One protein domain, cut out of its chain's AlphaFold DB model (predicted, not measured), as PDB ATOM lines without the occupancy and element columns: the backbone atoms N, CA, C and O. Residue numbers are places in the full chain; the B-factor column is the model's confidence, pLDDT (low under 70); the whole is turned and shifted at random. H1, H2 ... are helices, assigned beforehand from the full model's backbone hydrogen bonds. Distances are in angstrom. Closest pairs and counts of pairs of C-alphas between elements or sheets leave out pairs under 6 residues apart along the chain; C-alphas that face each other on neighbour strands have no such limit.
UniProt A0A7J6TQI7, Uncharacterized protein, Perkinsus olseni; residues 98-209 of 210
ATOM      1  N   GLU A  98     -20.100 -22.990 116.552       93.94
ATOM      2  CA  GLU A  98     -20.600 -21.802 115.860       93.94
ATOM      3  C   GLU A  98     -20.260 -21.840 114.369       93.94
ATOM      4  O   GLU A  98     -21.141 -21.627 113.536       93.94
ATOM      5  N   TRP A  99     -19.000 -22.118 114.027       93.56
ATOM      6  CA  TRP A  99     -18.571 -22.178 112.635       93.56
ATOM      7  C   TRP A  99     -19.344 -23.254 111.878       93.56
ATOM      8  O   TRP A  99     -19.920 -22.964 110.835       93.56
ATOM      9  N   PHE A 100     -19.450 -24.456 112.448       95.00
ATOM     10  CA  PHE A 100     -20.167 -25.563 111.827       95.00
ATOM     11  C   PHE A 100     -21.635 -25.216 111.572       95.00
ATOM     12  O   PHE A 100     -22.131 -25.399 110.461       95.00
ATOM     13  N   PHE A 101     -22.322 -24.662 112.576       95.75
ATOM     14  CA  PHE A 101     -23.721 -24.265 112.443       95.75
ATOM     15  C   PHE A 101     -23.905 -23.175 111.381       95.75
ATOM     16  O   PHE A 101     -24.815 -23.260 110.556       95.75
ATOM     17  N   ARG A 102     -23.012 -22.178 111.351       94.56
ATOM     18  CA  ARG A 102     -23.019 -21.131 110.322       94.56
ATOM     19  C   ARG A 102     -22.786 -21.709 108.932       94.56
ATOM     20  O   ARG A 102     -23.565 -21.402 108.041       94.56
ATOM     21  N   SER A 103     -21.776 -22.552 108.734       94.50
ATOM     22  CA  SER A 103     -21.486 -23.192 107.443       94.50
ATOM     23  C   SER A 103     -22.646 -24.051 106.955       94.50
ATOM     24  O   SER A 103     -23.017 -23.988 105.786       94.50
ATOM     25  N   TRP A 104     -23.263 -24.807 107.860       96.69
ATOM     26  CA  TRP A 104     -24.408 -25.658 107.561       96.69
ATOM     27  C   TRP A 104     -25.646 -24.853 107.138       96.69
ATOM     28  O   TRP A 104     -26.267 -25.166 106.119       96.69
ATOM     29  N   MET A 105     -25.967 -23.770 107.852       97.56
ATOM     30  CA  MET A 105     -27.073 -22.873 107.492       97.56
ATOM     31  C   MET A 105     -26.787 -22.065 106.224       97.56
ATOM     32  O   MET A 105     -27.676 -21.889 105.391       97.56
ATOM     33  N   THR A 106     -25.543 -21.624 106.032       95.12
ATOM     34  CA  THR A 106     -25.119 -20.960 104.793       95.12
ATOM     35  C   THR A 106     -25.167 -21.924 103.601       95.12
ATOM     36  O   THR A 106     -25.516 -21.527 102.495       95.12
ATOM     37  N   GLY A 107     -24.913 -23.220 103.813       95.81
ATOM     38  CA  GLY A 107     -25.103 -24.254 102.790       95.81
ATOM     39  C   GLY A 107     -26.538 -24.327 102.268       95.81
ATOM     40  O   GLY A 107     -26.755 -24.527 101.076       95.81
ATOM     41  N   ILE A 108     -27.521 -24.079 103.135       97.88
ATOM     42  CA  ILE A 108     -28.936 -24.023 102.752       97.88
ATOM     43  C   ILE A 108     -29.244 -22.715 102.017       97.88
ATOM     44  O   ILE A 108     -29.900 -22.727 100.978       97.88
ATOM     45  N   SER A 109     -28.735 -21.578 102.500       96.06
ATOM     46  CA  SER A 109     -28.947 -20.281 101.843       96.06
ATOM     47  C   SER A 109     -28.305 -20.184 100.455       96.06
ATOM     48  O   SER A 109     -28.795 -19.441  99.599       96.06
ATOM     49  N   GLN A 110     -27.251 -20.963 100.202       93.81
ATOM     50  CA  GLN A 110     -26.570 -21.023  98.910       93.81
ATOM     51  C   GLN A 110     -27.421 -21.593  97.774       93.81
ATOM     52  O   GLN A 110     -27.139 -21.300  96.616       93.81
ATOM     53  N   MET A 111     -28.523 -22.297  98.067       92.75
ATOM     54  CA  MET A 111     -29.510 -22.666  97.038       92.75
ATOM     55  C   MET A 111     -30.049 -21.445  96.275       92.75
ATOM     56  O   MET A 111     -30.449 -21.562  95.121       92.75
ATOM     57  N   MET A 112     -30.047 -20.280  96.928       91.94
ATOM     58  CA  MET A 112     -30.476 -18.996  96.376       91.94
ATOM     59  C   MET A 112     -29.306 -18.010  96.242       91.94
ATOM     60  O   MET A 112     -29.524 -16.801  96.221       91.94
ATOM     61  N   PHE A 113     -28.064 -18.509  96.195       89.12
ATOM     62  CA  PHE A 113     -26.837 -17.705  96.105       89.12
ATOM     63  C   PHE A 113     -26.667 -16.690  97.249       89.12
ATOM     64  O   PHE A 113     -26.077 -15.624  97.076       89.12
ATOM     65  N   SER A 114     -27.209 -16.999  98.432       88.19
ATOM     66  CA  SER A 114     -27.105 -16.145  99.613       88.19
ATOM     67  C   SER A 114     -26.037 -16.673 100.568       88.19
ATOM     68  O   SER A 114     -26.037 -17.850 100.918       88.19
ATOM     69  N   LEU A 115     -25.164 -15.783 101.045       87.44
ATOM     70  CA  LEU A 115     -24.129 -16.079 102.049       87.44
ATOM     71  C   LEU A 115     -24.603 -15.847 103.498       87.44
ATOM     72  O   LEU A 115     -23.791 -15.753 104.415       87.44
ATOM     73  N   ASN A 116     -25.912 -15.679 103.711       88.00
ATOM     74  CA  ASN A 116     -26.484 -15.323 105.006       88.00
ATOM     75  C   ASN A 116     -27.247 -16.505 105.618       88.00
ATOM     76  O   ASN A 116     -28.276 -16.927 105.090       88.00
ATOM     77  N   MET A 117     -26.798 -16.964 106.790       93.44
ATOM     78  CA  MET A 117     -27.429 -18.060 107.535       93.44
ATOM     79  C   MET A 117     -28.926 -17.842 107.820       93.44
ATOM     80  O   MET A 117     -29.692 -18.803 107.846       93.44
ATOM     81  N   TRP A 118     -29.370 -16.592 107.995       94.62
ATOM     82  CA  TRP A 118     -30.777 -16.273 108.250       94.62
ATOM     83  C   TRP A 118     -31.656 -16.526 107.025       94.62
ATOM     84  O   TRP A 118     -32.781 -16.994 107.169       94.62
ATOM     85  N   SER A 119     -31.130 -16.303 105.817       94.88
ATOM     86  CA  SER A 119     -31.813 -16.708 104.584       94.88
ATOM     87  C   SER A 119     -32.007 -18.227 104.553       94.88
ATOM     88  O   SER A 119     -33.067 -18.702 104.157       94.88
ATOM     89  N   GLY A 120     -31.012 -18.987 105.020       96.44
ATOM     90  CA  GLY A 120     -31.082 -20.446 105.133       96.44
ATOM     91  C   GLY A 120     -32.162 -20.892 106.115       96.44
ATOM     92  O   GLY A 120     -32.949 -21.782 105.806       96.44
ATOM     93  N   PHE A 121     -32.277 -20.206 107.254       96.94
ATOM     94  CA  PHE A 121     -33.364 -20.432 108.205       96.94
ATOM     95  C   PHE A 121     -34.745 -20.164 107.586       96.94
ATOM     96  O   PHE A 121     -35.639 -20.999 107.703       96.94
ATOM     97  N   CYS A 122     -34.918 -19.052 106.865       97.75
ATOM     98  CA  CYS A 122     -36.169 -18.762 106.158       97.75
ATOM     99  C   CYS A 122     -36.518 -19.849 105.126       97.75
ATOM    100  O   CYS A 122     -37.675 -20.261 105.039       97.75
ATOM    101  N   LEU A 123     -35.525 -20.353 104.382       97.44
ATOM    102  CA  LEU A 123     -35.711 -21.463 103.443       97.44
ATOM    103  C   LEU A 123     -36.107 -22.762 104.156       97.44
ATOM    104  O   LEU A 123     -36.988 -23.465 103.667       97.44
ATOM    105  N   LEU A 124     -35.523 -23.066 105.320       97.75
ATOM    106  CA  LEU A 124     -35.924 -24.219 106.135       97.75
ATOM    107  C   LEU A 124     -37.361 -24.104 106.641       97.75
ATOM    108  O   LEU A 124     -38.105 -25.079 106.571       97.75
ATOM    109  N   VAL A 125     -37.768 -22.929 107.124       98.12
ATOM    110  CA  VAL A 125     -39.150 -22.689 107.564       98.12
ATOM    111  C   VAL A 125     -40.117 -22.877 106.395       98.12
ATOM    112  O   VAL A 125     -41.104 -23.597 106.532       98.12
ATOM    113  N   GLY A 126     -39.807 -22.312 105.225       97.62
ATOM    114  CA  GLY A 126     -40.599 -22.516 104.011       97.62
ATOM    115  C   GLY A 126     -40.679 -23.990 103.600       97.62
ATOM    116  O   GLY A 126     -41.765 -24.491 103.309       97.62
ATOM    117  N   ALA A 127     -39.554 -24.709 103.647       96.75
ATOM    118  CA  ALA A 127     -39.509 -26.140 103.365       96.75
ATOM    119  C   ALA A 127     -40.350 -26.944 104.363       96.75
ATOM    120  O   ALA A 127     -41.070 -27.841 103.947       96.75
ATOM    121  N   PHE A 128     -40.306 -26.612 105.656       98.06
ATOM    122  CA  PHE A 128     -41.084 -27.289 106.695       98.06
ATOM    123  C   PHE A 128     -42.588 -27.099 106.506       98.06
ATOM    124  O   PHE A 128     -43.334 -28.073 106.587       98.06
ATOM    125  N   ILE A 129     -43.018 -25.867 106.213       98.19
ATOM    126  CA  ILE A 129     -44.422 -25.543 105.935       98.19
ATOM    127  C   ILE A 129     -44.912 -26.297 104.693       98.19
ATOM    128  O   ILE A 129     -46.022 -26.820 104.698       98.19
ATOM    129  N   GLY A 130     -44.093 -26.370 103.638       96.38
ATOM    130  CA  GLY A 130     -44.453 -27.077 102.410       96.38
ATOM    131  C   GLY A 130     -44.469 -28.601 102.567       96.38
ATOM    132  O   GLY A 130     -45.388 -29.265 102.097       96.38
ATOM    133  N   SER A 131     -43.444 -29.165 103.206       95.69
ATOM    134  CA  SER A 131     -43.314 -30.598 103.475       95.69
ATOM    135  C   SER A 131     -42.247 -30.851 104.548       95.69
ATOM    136  O   SER A 131     -41.048 -30.675 104.288       95.69
ATOM    137  N   PRO A 132     -42.625 -31.368 105.733       96.00
ATOM    138  CA  PRO A 132     -41.662 -31.743 106.766       96.00
ATOM    139  C   PRO A 132     -40.596 -32.735 106.275       96.00
ATOM    140  O   PRO A 132     -39.441 -32.651 106.689       96.00
ATOM    141  N   SER A 133     -40.951 -33.626 105.340       95.44
ATOM    142  CA  SER A 133     -40.000 -34.559 104.722       95.44
ATOM    143  C   SER A 133     -38.958 -33.831 103.873       95.44
ATOM    144  O   SER A 133     -37.770 -34.132 103.959       95.44
ATOM    145  N   THR A 134     -39.371 -32.841 103.078       95.69
ATOM    146  CA  THR A 134     -38.440 -32.026 102.283       95.69
ATOM    147  C   THR A 134     -37.527 -31.209 103.189       95.69
ATOM    148  O   THR A 134     -36.329 -31.139 102.936       95.69
ATOM    149  N   CYS A 135     -38.052 -30.652 104.286       97.81
ATOM    150  CA  CYS A 135     -37.239 -29.966 105.293       97.81
ATOM    151  C   CYS A 135     -36.164 -30.884 105.892       97.81
ATOM    152  O   CYS A 135     -34.991 -30.511 105.939       97.81
ATOM    153  N   PHE A 136     -36.539 -32.107 106.278       97.69
ATOM    154  CA  PHE A 136     -35.590 -33.101 106.775       97.69
ATOM    155  C   PHE A 136     -34.493 -33.417 105.746       97.69
ATOM    156  O   PHE A 136     -33.313 -33.419 106.089       97.69
ATOM    157  N   LEU A 137     -34.855 -33.624 104.478       97.56
ATOM    158  CA  LEU A 137     -33.890 -33.895 103.407       97.56
ATOM    159  C   LEU A 137     -32.972 -32.698 103.126       97.56
ATOM    160  O   LEU A 137     -31.795 -32.893 102.838       97.56
ATOM    161  N   THR A 138     -33.469 -31.467 103.266       98.00
ATOM    162  CA  THR A 138     -32.656 -30.244 103.184       98.00
ATOM    163  C   THR A 138     -31.635 -30.165 104.315       98.00
ATOM    164  O   THR A 138     -30.453 -29.913 104.072       98.00
ATOM    165  N   ILE A 139     -32.063 -30.433 105.550       98.31
ATOM    166  CA  ILE A 139     -31.182 -30.524 106.723       98.31
ATOM    167  C   ILE A 139     -30.097 -31.577 106.477       98.31
ATOM    168  O   ILE A 139     -28.906 -31.278 106.618       98.31
ATOM    169  N   TRP A 140     -30.509 -32.779 106.070       98.12
ATOM    170  CA  TRP A 140     -29.630 -33.920 105.833       98.12
ATOM    171  C   TRP A 140     -28.622 -33.657 104.714       98.12
ATOM    172  O   TRP A 140     -27.424 -33.826 104.918       98.12
ATOM    173  N   GLY A 141     -29.081 -33.188 103.552       98.06
ATOM    174  CA  GLY A 141     -28.217 -32.909 102.408       98.06
ATOM    175  C   GLY A 141     -27.133 -31.889 102.752       98.06
ATOM    176  O   GLY A 141     -25.952 -32.168 102.553       98.06
ATOM    177  N   SER A 142     -27.509 -30.755 103.353       97.81
ATOM    178  CA  SER A 142     -26.540 -29.722 103.745       97.81
ATOM    179  C   SER A 142     -25.521 -30.257 104.754       97.81
ATOM    180  O   SER A 142     -24.322 -30.003 104.634       97.81
ATOM    181  N   LEU A 143     -25.988 -31.051 105.725       98.06
ATOM    182  CA  LEU A 143     -25.138 -31.675 106.737       98.06
ATOM    183  C   LEU A 143     -24.095 -32.597 106.095       98.06
ATOM    184  O   LEU A 143     -22.902 -32.458 106.366       98.06
ATOM    185  N   ILE A 144     -24.529 -33.499 105.209       98.25
ATOM    186  CA  ILE A 144     -23.631 -34.405 104.483       98.25
ATOM    187  C   ILE A 144     -22.645 -33.620 103.616       98.25
ATOM    188  O   ILE A 144     -21.475 -33.994 103.554       98.25
ATOM    189  N   GLY A 145     -23.066 -32.510 103.007       96.75
ATOM    190  CA  GLY A 145     -22.178 -31.621 102.256       96.75
ATOM    191  C   GLY A 145     -21.046 -31.051 103.112       96.75
ATOM    192  O   GLY A 145     -19.877 -31.192 102.753       96.75
ATOM    193  N   VAL A 146     -21.368 -30.469 104.274       95.94
ATOM    194  CA  VAL A 146     -20.359 -29.918 105.202       95.94
ATOM    195  C   VAL A 146     -19.417 -31.013 105.699       95.94
ATOM    196  O   VAL A 146     -18.201 -30.838 105.647       95.94
ATOM    197  N   VAL A 147     -19.955 -32.158 106.132       96.06
ATOM    198  CA  VAL A 147     -19.148 -33.290 106.616       96.06
ATOM    199  C   VAL A 147     -18.218 -33.807 105.518       96.06
ATOM    200  O   VAL A 147     -17.032 -33.998 105.765       96.06
ATOM    201  N   THR A 148     -18.722 -33.969 104.294       95.56
ATOM    202  CA  THR A 148     -17.912 -34.396 103.143       95.56
ATOM    203  C   THR A 148     -16.792 -33.397 102.863       95.56
ATOM    204  O   THR A 148     -15.649 -33.801 102.676       95.56
ATOM    205  N   GLY A 149     -17.086 -32.094 102.899       92.69
ATOM    206  CA  GLY A 149     -16.079 -31.050 102.719       92.69
ATOM    207  C   GLY A 149     -14.968 -31.108 103.772       92.69
ATOM    208  O   GLY A 149     -13.787 -31.010 103.441       92.69
ATOM    209  N   VAL A 150     -15.332 -31.331 105.037       92.62
ATOM    210  CA  VAL A 150     -14.368 -31.486 106.137       92.62
ATOM    211  C   VAL A 150     -13.500 -32.730 105.940       92.62
ATOM    212  O   VAL A 150     -12.279 -32.641 106.053       92.62
ATOM    213  N   LEU A 151     -14.105 -33.876 105.614       92.81
ATOM    214  CA  LEU A 151     -13.385 -35.140 105.425       92.81
ATOM    215  C   LEU A 151     -12.427 -35.106 104.229       92.81
ATOM    216  O   LEU A 151     -11.370 -35.728 104.277       92.81
ATOM    217  N   LEU A 152     -12.775 -34.366 103.174       90.44
ATOM    218  CA  LEU A 152     -11.927 -34.179 101.995       90.44
ATOM    219  C   LEU A 152     -10.868 -33.081 102.174       90.44
ATOM    220  O   LEU A 152     -10.071 -32.860 101.265       90.44
ATOM    221  N   GLY A 153     -10.843 -32.388 103.318       88.06
ATOM    222  CA  GLY A 153      -9.876 -31.325 103.585       88.06
ATOM    223  C   GLY A 153     -10.032 -30.115 102.661       88.06
ATOM    224  O   GLY A 153      -9.035 -29.484 102.307       88.06
ATOM    225  N   MET A 154     -11.263 -29.796 102.244       87.50
ATOM    226  CA  MET A 154     -11.521 -28.641 101.379       87.50
ATOM    227  C   MET A 154     -11.151 -27.323 102.081       87.50
ATOM    228  O   MET A 154     -11.247 -27.244 103.310       87.50
ATOM    229  N   PRO A 155     -10.807 -26.255 101.330       87.06
ATOM    230  CA  PRO A 155     -10.564 -24.928 101.887       87.06
ATOM    231  C   PRO A 155     -11.642 -24.492 102.891       87.06
ATOM    232  O   PRO A 155     -12.819 -24.330 102.549       87.06
ATOM    233  N   PHE A 156     -11.220 -24.300 104.144       87.06
ATOM    234  CA  PHE A 156     -12.117 -24.230 105.295       87.06
ATOM    235  C   PHE A 156     -13.106 -23.071 105.189       87.06
ATOM    236  O   PHE A 156     -14.311 -23.291 105.194       87.06
ATOM    237  N   ASN A 157     -12.637 -21.834 105.019       85.81
ATOM    238  CA  ASN A 157     -13.540 -20.681 104.981       85.81
ATOM    239  C   ASN A 157     -14.113 -20.410 103.589       85.81
ATOM    240  O   ASN A 157     -15.297 -20.102 103.482       85.81
ATOM    241  N   SER A 158     -13.313 -20.539 102.529       83.75
ATOM    242  CA  SER A 158     -13.727 -20.158 101.173       83.75
ATOM    243  C   SER A 158     -14.663 -21.153 100.480       83.75
ATOM    244  O   SER A 158     -15.412 -20.735  99.602       83.75
ATOM    245  N   ILE A 159     -14.669 -22.435 100.868       87.75
ATOM    246  CA  ILE A 159     -15.580 -23.441 100.293       87.75
ATOM    247  C   ILE A 159     -16.613 -23.900 101.321       87.75
ATOM    248  O   ILE A 159     -17.817 -23.774 101.082       87.75
ATOM    249  N   ILE A 160     -16.164 -24.405 102.473       91.19
ATOM    250  CA  ILE A 160     -17.078 -24.959 103.485       91.19
ATOM    251  C   ILE A 160     -17.785 -23.828 104.243       91.19
ATOM    252  O   ILE A 160     -19.009 -23.821 104.354       91.19
ATOM    253  N   GLY A 161     -17.024 -22.826 104.693       89.62
ATOM    254  CA  GLY A 161     -17.503 -21.645 105.416       89.62
ATOM    255  C   GLY A 161     -18.586 -20.869 104.670       89.62
ATOM    256  O   GLY A 161     -19.601 -20.500 105.259       89.62
ATOM    257  N   LEU A 162     -18.398 -20.687 103.361       89.81
ATOM    258  CA  LEU A 162     -19.364 -20.040 102.468       89.81
ATOM    259  C   LEU A 162     -20.514 -20.962 102.029       89.81
ATOM    260  O   LEU A 162     -21.346 -20.536 101.233       89.81
ATOM    261  N   GLY A 163     -20.579 -22.210 102.501       90.31
ATOM    262  CA  GLY A 163     -21.667 -23.142 102.194       90.31
ATOM    263  C   GLY A 163     -21.689 -23.664 100.753       90.31
ATOM    264  O   GLY A 163     -22.661 -24.304 100.353       90.31
ATOM    265  N   VAL A 164     -20.638 -23.429  99.960       89.50
ATOM    266  CA  VAL A 164     -20.583 -23.793  98.528       89.50
ATOM    267  C   VAL A 164     -20.742 -25.303  98.335       89.50
ATOM    268  O   VAL A 164     -21.373 -25.754  97.385       89.50
ATOM    269  N   ILE A 165     -20.225 -26.091  99.277       91.88
ATOM    270  CA  ILE A 165     -20.313 -27.554  99.243       91.88
ATOM    271  C   ILE A 165     -21.667 -28.105  99.728       91.88
ATOM    272  O   ILE A 165     -21.957 -29.284  99.542       91.88
ATOM    273  N   GLY A 166     -22.503 -27.271 100.356       90.94
ATOM    274  CA  GLY A 166     -23.726 -27.703 101.038       90.94
ATOM    275  C   GLY A 166     -24.958 -27.799 100.137       90.94
ATOM    276  O   GLY A 166     -25.772 -28.699 100.322       90.94
ATOM    277  N   PHE A 167     -25.101 -26.921  99.139       94.19
ATOM    278  CA  PHE A 167     -26.371 -26.788  98.411       94.19
ATOM    279  C   PHE A 167     -26.630 -27.899  97.376       94.19
ATOM    280  O   PHE A 167     -27.768 -28.334  97.207       94.19
ATOM    281  N   ASN A 168     -25.599 -28.401  96.692       94.94
ATOM    282  CA  ASN A 168     -25.762 -29.474  95.699       94.94
ATOM    283  C   ASN A 168     -26.254 -30.793  96.333       94.94
ATOM    284  O   ASN A 168     -27.231 -31.361  95.834       94.94
ATOM    285  N   PRO A 169     -25.670 -31.254  97.459       97.38
ATOM    286  CA  PRO A 169     -26.218 -32.363  98.237       97.38
ATOM    287  C   PRO A 169     -27.686 -32.190  98.655       97.38
ATOM    288  O   PRO A 169     -28.412 -33.179  98.662       97.38
ATOM    289  N   ILE A 170     -28.149 -30.969  98.963       97.25
ATOM    290  CA  ILE A 170     -29.566 -30.689  99.276       97.25
ATOM    291  C   ILE A 170     -30.466 -30.985  98.077       97.25
ATOM    292  O   ILE A 170     -31.462 -31.700  98.205       97.25
ATOM    293  N   ILE A 171     -30.135 -30.434  96.907       94.88
ATOM    294  CA  ILE A 171     -30.935 -30.621  95.686       94.88
ATOM    295  C   ILE A 171     -31.006 -32.111  95.338       94.88
ATOM    296  O   ILE A 171     -32.074 -32.630  95.015       94.88
ATOM    297  N   TYR A 172     -29.882 -32.817  95.468       95.88
ATOM    298  CA  TYR A 172     -29.838 -34.257  95.263       95.88
ATOM    299  C   TYR A 172     -30.705 -35.019  96.281       95.88
ATOM    300  O   TYR A 172     -31.528 -35.845  95.885       95.88
ATOM    301  N   ALA A 173     -30.576 -34.712  97.577       97.00
ATOM    302  CA  ALA A 173     -31.329 -35.368  98.644       97.00
ATOM    303  C   ALA A 173     -32.840 -35.181  98.493       97.00
ATOM    304  O   ALA A 173     -33.598 -36.139  98.596       97.00
ATOM    305  N   THR A 174     -33.282 -33.954  98.222       95.06
ATOM    306  CA  THR A 174     -34.703 -33.618  98.046       95.06
ATOM    307  C   THR A 174     -35.294 -34.241  96.779       95.06
ATOM    308  O   THR A 174     -36.425 -34.726  96.810       95.06
ATOM    309  N   GLY A 175     -34.526 -34.313  95.686       93.00
ATOM    310  CA  GLY A 175     -34.935 -35.004  94.462       93.00
ATOM    311  C   GLY A 175     -35.061 -36.519  94.651       93.00
ATOM    312  O   GLY A 175     -36.098 -37.114  94.361       93.00
ATOM    313  N   MET A 176     -34.015 -37.161  95.171       93.12
ATOM    314  CA  MET A 176     -33.954 -38.622  95.296       93.12
ATOM    315  C   MET A 176     -34.719 -39.163  96.510       93.12
ATOM    316  O   MET A 176     -35.157 -40.306  96.493       93.12
ATOM    317  N   GLY A 177     -34.902 -38.363  97.558       88.69
ATOM    318  CA  GLY A 177     -35.514 -38.770  98.827       88.69
ATOM    319  C   GLY A 177     -37.044 -38.768  98.851       88.69
ATOM    320  O   GLY A 177     -37.624 -38.851  99.931       88.69
ATOM    321  N   GLY A 178     -37.707 -38.662  97.698       81.44
ATOM    322  CA  GLY A 178     -39.168 -38.754  97.621       81.44
ATOM    323  C   GLY A 178     -39.801 -38.131  96.379       81.44
ATOM    324  O   GLY A 178     -40.933 -38.477  96.058       81.44
ATOM    325  N   GLN A 179     -39.095 -37.244  95.667       88.12
ATOM    326  CA  GLN A 179     -39.650 -36.584  94.480       88.12
ATOM    327  C   GLN A 179     -39.545 -37.452  93.217       88.12
ATOM    328  O   GLN A 179     -40.489 -37.509  92.432       88.12
ATOM    329  N   PHE A 180     -38.400 -38.107  93.006       89.31
ATOM    330  CA  PHE A 180     -38.131 -38.941  91.824       89.31
ATOM    331  C   PHE A 180     -38.079 -40.436  92.132       89.31
ATOM    332  O   PHE A 180     -38.289 -41.254  91.240       89.31
ATOM    333  N   VAL A 181     -37.794 -40.803  93.382       88.31
ATOM    334  CA  VAL A 181     -37.716 -42.194  93.833       88.31
ATOM    335  C   VAL A 181     -38.565 -42.351  95.085       88.31
ATOM    336  O   VAL A 181     -38.540 -41.496  95.970       88.31
ATOM    337  N   ALA A 182     -39.328 -43.442  95.152       88.38
ATOM    338  CA  ALA A 182     -40.160 -43.740  96.309       88.38
ATOM    339  C   ALA A 182     -39.293 -43.900  97.578       88.38
ATOM    340  O   ALA A 182     -38.275 -44.606  97.535       88.38
ATOM    341  N   PRO A 183     -39.685 -43.293  98.714       89.81
ATOM    342  CA  PRO A 183     -38.938 -43.416  99.957       89.81
ATOM    343  C   PRO A 183     -38.794 -44.877 100.391       89.81
ATOM    344  O   PRO A 183     -39.768 -45.612 100.534       89.81
ATOM    345  N   SER A 184     -37.557 -45.299 100.619       93.94
ATOM    346  CA  SER A 184     -37.219 -46.601 101.190       93.94
ATOM    347  C   SER A 184     -35.893 -46.486 101.932       93.94
ATOM    348  O   SER A 184     -35.098 -45.592 101.643       93.94
ATOM    349  N   LEU A 185     -35.621 -47.398 102.868       93.06
ATOM    350  CA  LEU A 185     -34.343 -47.406 103.585       93.06
ATOM    351  C   LEU A 185     -33.155 -47.553 102.621       93.06
ATOM    352  O   LEU A 185     -32.170 -46.829 102.724       93.06
ATOM    353  N   VAL A 186     -33.278 -48.450 101.639       94.00
ATOM    354  CA  VAL A 186     -32.258 -48.650 100.599       94.00
ATOM    355  C   VAL A 186     -32.089 -47.385  99.754       94.00
ATOM    356  O   VAL A 186     -30.963 -46.959  99.508       94.00
ATOM    357  N   GLY A 187     -33.193 -46.734  99.369       93.12
ATOM    358  CA  GLY A 187     -33.162 -45.454  98.660       93.12
ATOM    359  C   GLY A 187     -32.491 -44.343  99.469       93.12
ATOM    360  O   GLY A 187     -31.705 -43.582  98.917       93.12
ATOM    361  N   PHE A 188     -32.719 -44.289 100.782       95.19
ATOM    362  CA  PHE A 188     -32.078 -43.324 101.676       95.19
ATOM    363  C   PHE A 188     -30.556 -43.524 101.766       95.19
ATOM    364  O   PHE A 188     -29.803 -42.546 101.762       95.19
ATOM    365  N   ILE A 189     -30.087 -44.777 101.786       95.44
ATOM    366  CA  ILE A 189     -28.652 -45.105 101.769       95.44
ATOM    367  C   ILE A 189     -28.014 -44.643 100.455       95.44
ATOM    368  O   ILE A 189     -27.017 -43.921 100.479       95.44
ATOM    369  N   TRP A 190     -28.609 -44.996  99.312       94.81
ATOM    370  CA  TRP A 190     -28.109 -44.566  98.000       94.81
ATOM    371  C   TRP A 190     -28.165 -43.051  97.819       94.81
ATOM    372  O   TRP A 190     -27.238 -42.465  97.265       94.81
ATOM    373  N   MET A 191     -29.212 -42.408  98.333       96.62
ATOM    374  CA  MET A 191     -29.337 -40.956  98.335       96.62
ATOM    375  C   MET A 191     -28.201 -40.313  99.141       96.62
ATOM    376  O   MET A 191     -27.530 -39.410  98.648       96.62
ATOM    377  N   THR A 192     -27.918 -40.828 100.338       97.06
ATOM    378  CA  THR A 192     -26.828 -40.319 101.185       97.06
ATOM    379  C   THR A 192     -25.468 -40.515 100.518       97.06
ATOM    380  O   THR A 192     -24.647 -39.599 100.514       97.06
ATOM    381  N   PHE A 193     -25.238 -41.673  99.893       96.56
ATOM    382  CA  PHE A 193     -24.037 -41.907  99.093       96.56
ATOM    383  C   PHE A 193     -23.916 -40.894  97.946       96.56
ATOM    384  O   PHE A 193     -22.860 -40.297  97.753       96.56
ATOM    385  N   GLY A 194     -25.004 -40.625  97.222       96.75
ATOM    386  CA  GLY A 194     -25.012 -39.625  96.160       96.75
ATOM    387  C   GLY A 194     -24.749 -38.197  96.658       96.75
ATOM    388  O   GLY A 194     -24.021 -37.461  95.997       96.75
ATOM    389  N   CYS A 195     -25.215 -37.822  97.855       97.62
ATOM    390  CA  CYS A 195     -24.843 -36.552  98.494       97.62
ATOM    391  C   CYS A 195     -23.325 -36.437  98.720       97.62
ATOM    392  O   CYS A 195     -22.750 -35.380  98.462       97.62
ATOM    393  N   VAL A 196     -22.662 -37.517  99.150       97.56
ATOM    394  CA  VAL A 196     -21.192 -37.557  99.278       97.56
ATOM    395  C   VAL A 196     -20.531 -37.416  97.904       97.56
ATOM    396  O   VAL A 196     -19.595 -36.632  97.741       97.56
ATOM    397  N   MET A 197     -21.055 -38.103  96.884       96.56
ATOM    398  CA  MET A 197     -20.553 -37.992  95.510       96.56
ATOM    399  C   MET A 197     -20.683 -36.570  94.952       96.56
ATOM    400  O   MET A 197     -19.767 -36.112  94.273       96.56
ATOM    401  N   CYS A 198     -21.755 -35.834  95.271       94.56
ATOM    402  CA  CYS A 198     -21.864 -34.411  94.931       94.56
ATOM    403  C   CYS A 198     -20.690 -33.604  95.501       94.56
ATOM    404  O   CYS A 198     -20.147 -32.748  94.805       94.56
ATOM    405  N   GLY A 199     -20.275 -33.893  96.738       90.62
ATOM    406  CA  GLY A 199     -19.124 -33.244  97.363       90.62
ATOM    407  C   GLY A 199     -17.800 -33.589  96.676       90.62
ATOM    408  O   GLY A 199     -17.004 -32.702  96.381       90.62
ATOM    409  N   ILE A 200     -17.586 -34.862  96.335       91.19
ATOM    410  CA  ILE A 200     -16.389 -35.309  95.600       91.19
ATOM    411  C   ILE A 200     -16.309 -34.638  94.223       91.19
ATOM    412  O   ILE A 200     -15.257 -34.124  93.843       91.19
ATOM    413  N   LEU A 201     -17.419 -34.597  93.483       91.00
ATOM    414  CA  LEU A 201     -17.473 -33.947  92.173       91.00
ATOM    415  C   LEU A 201     -17.227 -32.440  92.271       91.00
ATOM    416  O   LEU A 201     -16.525 -31.885  91.428       91.00
ATOM    417  N   ALA A 202     -17.750 -31.786  93.310       86.81
ATOM    418  CA  ALA A 202     -17.468 -30.380  93.567       86.81
ATOM    419  C   ALA A 202     -15.972 -30.142  93.828       86.81
ATOM    420  O   ALA A 202     -15.407 -29.226  93.236       86.81
ATOM    421  N   GLN A 203     -15.303 -31.001  94.610       84.81
ATOM    422  CA  GLN A 203     -13.851 -30.910  94.815       84.81
ATOM    423  C   GLN A 203     -13.077 -31.039  93.503       84.81
ATOM    424  O   GLN A 203     -12.159 -30.262  93.235       84.81
ATOM    425  N   LEU A 204     -13.435 -32.030  92.683       85.12
ATOM    426  CA  LEU A 204     -12.788 -32.260  91.394       85.12
ATOM    427  C   LEU A 204     -12.963 -31.052  90.474       85.12
ATOM    428  O   LEU A 204     -11.984 -30.582  89.902       85.12
ATOM    429  N   ALA A 205     -14.174 -30.496  90.399       78.81
ATOM    430  CA  ALA A 205     -14.442 -29.288  89.626       78.81
ATOM    431  C   ALA A 205     -13.611 -28.089  90.115       78.81
ATOM    432  O   ALA A 205     -13.106 -27.328  89.296       78.81
ATOM    433  N   THR A 206     -13.417 -27.941  91.429       71.25
ATOM    434  CA  THR A 206     -12.583 -26.862  91.985       71.25
ATOM    435  C   THR A 206     -11.084 -27.074  91.771       71.25
ATOM    436  O   THR A 206     -10.359 -26.097  91.622       71.25
ATOM    437  N   ASN A 207     -10.616 -28.324  91.712       70.50
ATOM    438  CA  ASN A 207      -9.205 -28.647  91.476       70.50
ATOM    439  C   ASN A 207      -8.799 -28.518  90.002       70.50
ATOM    440  O   ASN A 207      -7.645 -28.219  89.729       70.50
ATOM    441  N   LEU A 208      -9.726 -28.736  89.063       57.97
ATOM    442  CA  LEU A 208      -9.490 -28.563  87.621       57.97
ATOM    443  C   LEU A 208      -9.415 -27.089  87.185       57.97
ATOM    444  O   LEU A 208      -9.113 -26.811  86.028       57.97
ATOM    445  N   ALA A 209      -9.734 -26.152  88.081       50.16
ATOM    446  CA  ALA A 209      -9.677 -24.713  87.828       50.16
ATOM    447  C   ALA A 209      -8.298 -24.087  88.140       50.16
ATOM    448  O   ALA A 209      -8.176 -22.860  88.117       50.16
TER     449      ALA A 209
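This is residues 98 to 209 of the 210 residues of an uncharacterized protein of Perkinsus olseni (UniProt A0A7J6TQI7). H3 runs through the middle of a helical cluster, with the hairpin of H5 and H6 packed on one side of it and H1 crossing it steeply on another side. H2 makes a V with H3, H1 sits in its opening, and short H4 packs on H1 and H3 near the V's open end. The 112 printed residues hold six named helices, H1 to H6 in order, and no named strand: all helix, mostly crossed. The whole is compact, with a radius of gyration of the C-alphas of 13.2 A, and rounded, spanning 36 by 29 by 22 A.

H1, residues 98 to 112, begins at C-alpha 98 (-20.600, -21.802, 115.860) and is 22.0 A long. H2 is residues 117 to 130. H3, residues 132 to 151, is 28.5 A long. H4 is residues 156 to 161 and H5 residues 167 to 179. H6, residues 185 to 207, is 33.6 A long and ends at C-alpha 207 (-9.205, -28.647, 91.476).

H3 is the hub, touching the five other helices; the closest C-alphas to H5 are Gly 141 and Ile 170, 4.1 A apart. With residues 138 to 146 alone it touches H1 at a steep tilt of 61 degrees, closest at C-alphas Ser 142 and Gly 107, 5.7 A. H5 and H6 form a hairpin at a shallow tilt of 25 degrees, closest at C-alphas Pro 169 and Cys 195, 4.4 A. H1 touches H2 at C-alphas Ser 109 and Gly 120, 3.9 A. H1 touches H4 at C-alphas Ser 103 and Gly 161, 4.7 A. H2 and H6 are apart. O i to N i+4 pairs are within hydrogen-bond range throughout H2, H3, H4 and H6, in 9 of 11 in H1 and 8 of 9 in H5.

The farthest C-alphas, Ile 129 and Leu 208, are 39.6 A apart. The printed part has no cut, and its five links are tight. Residues 208 to 209 have pLDDT under 70.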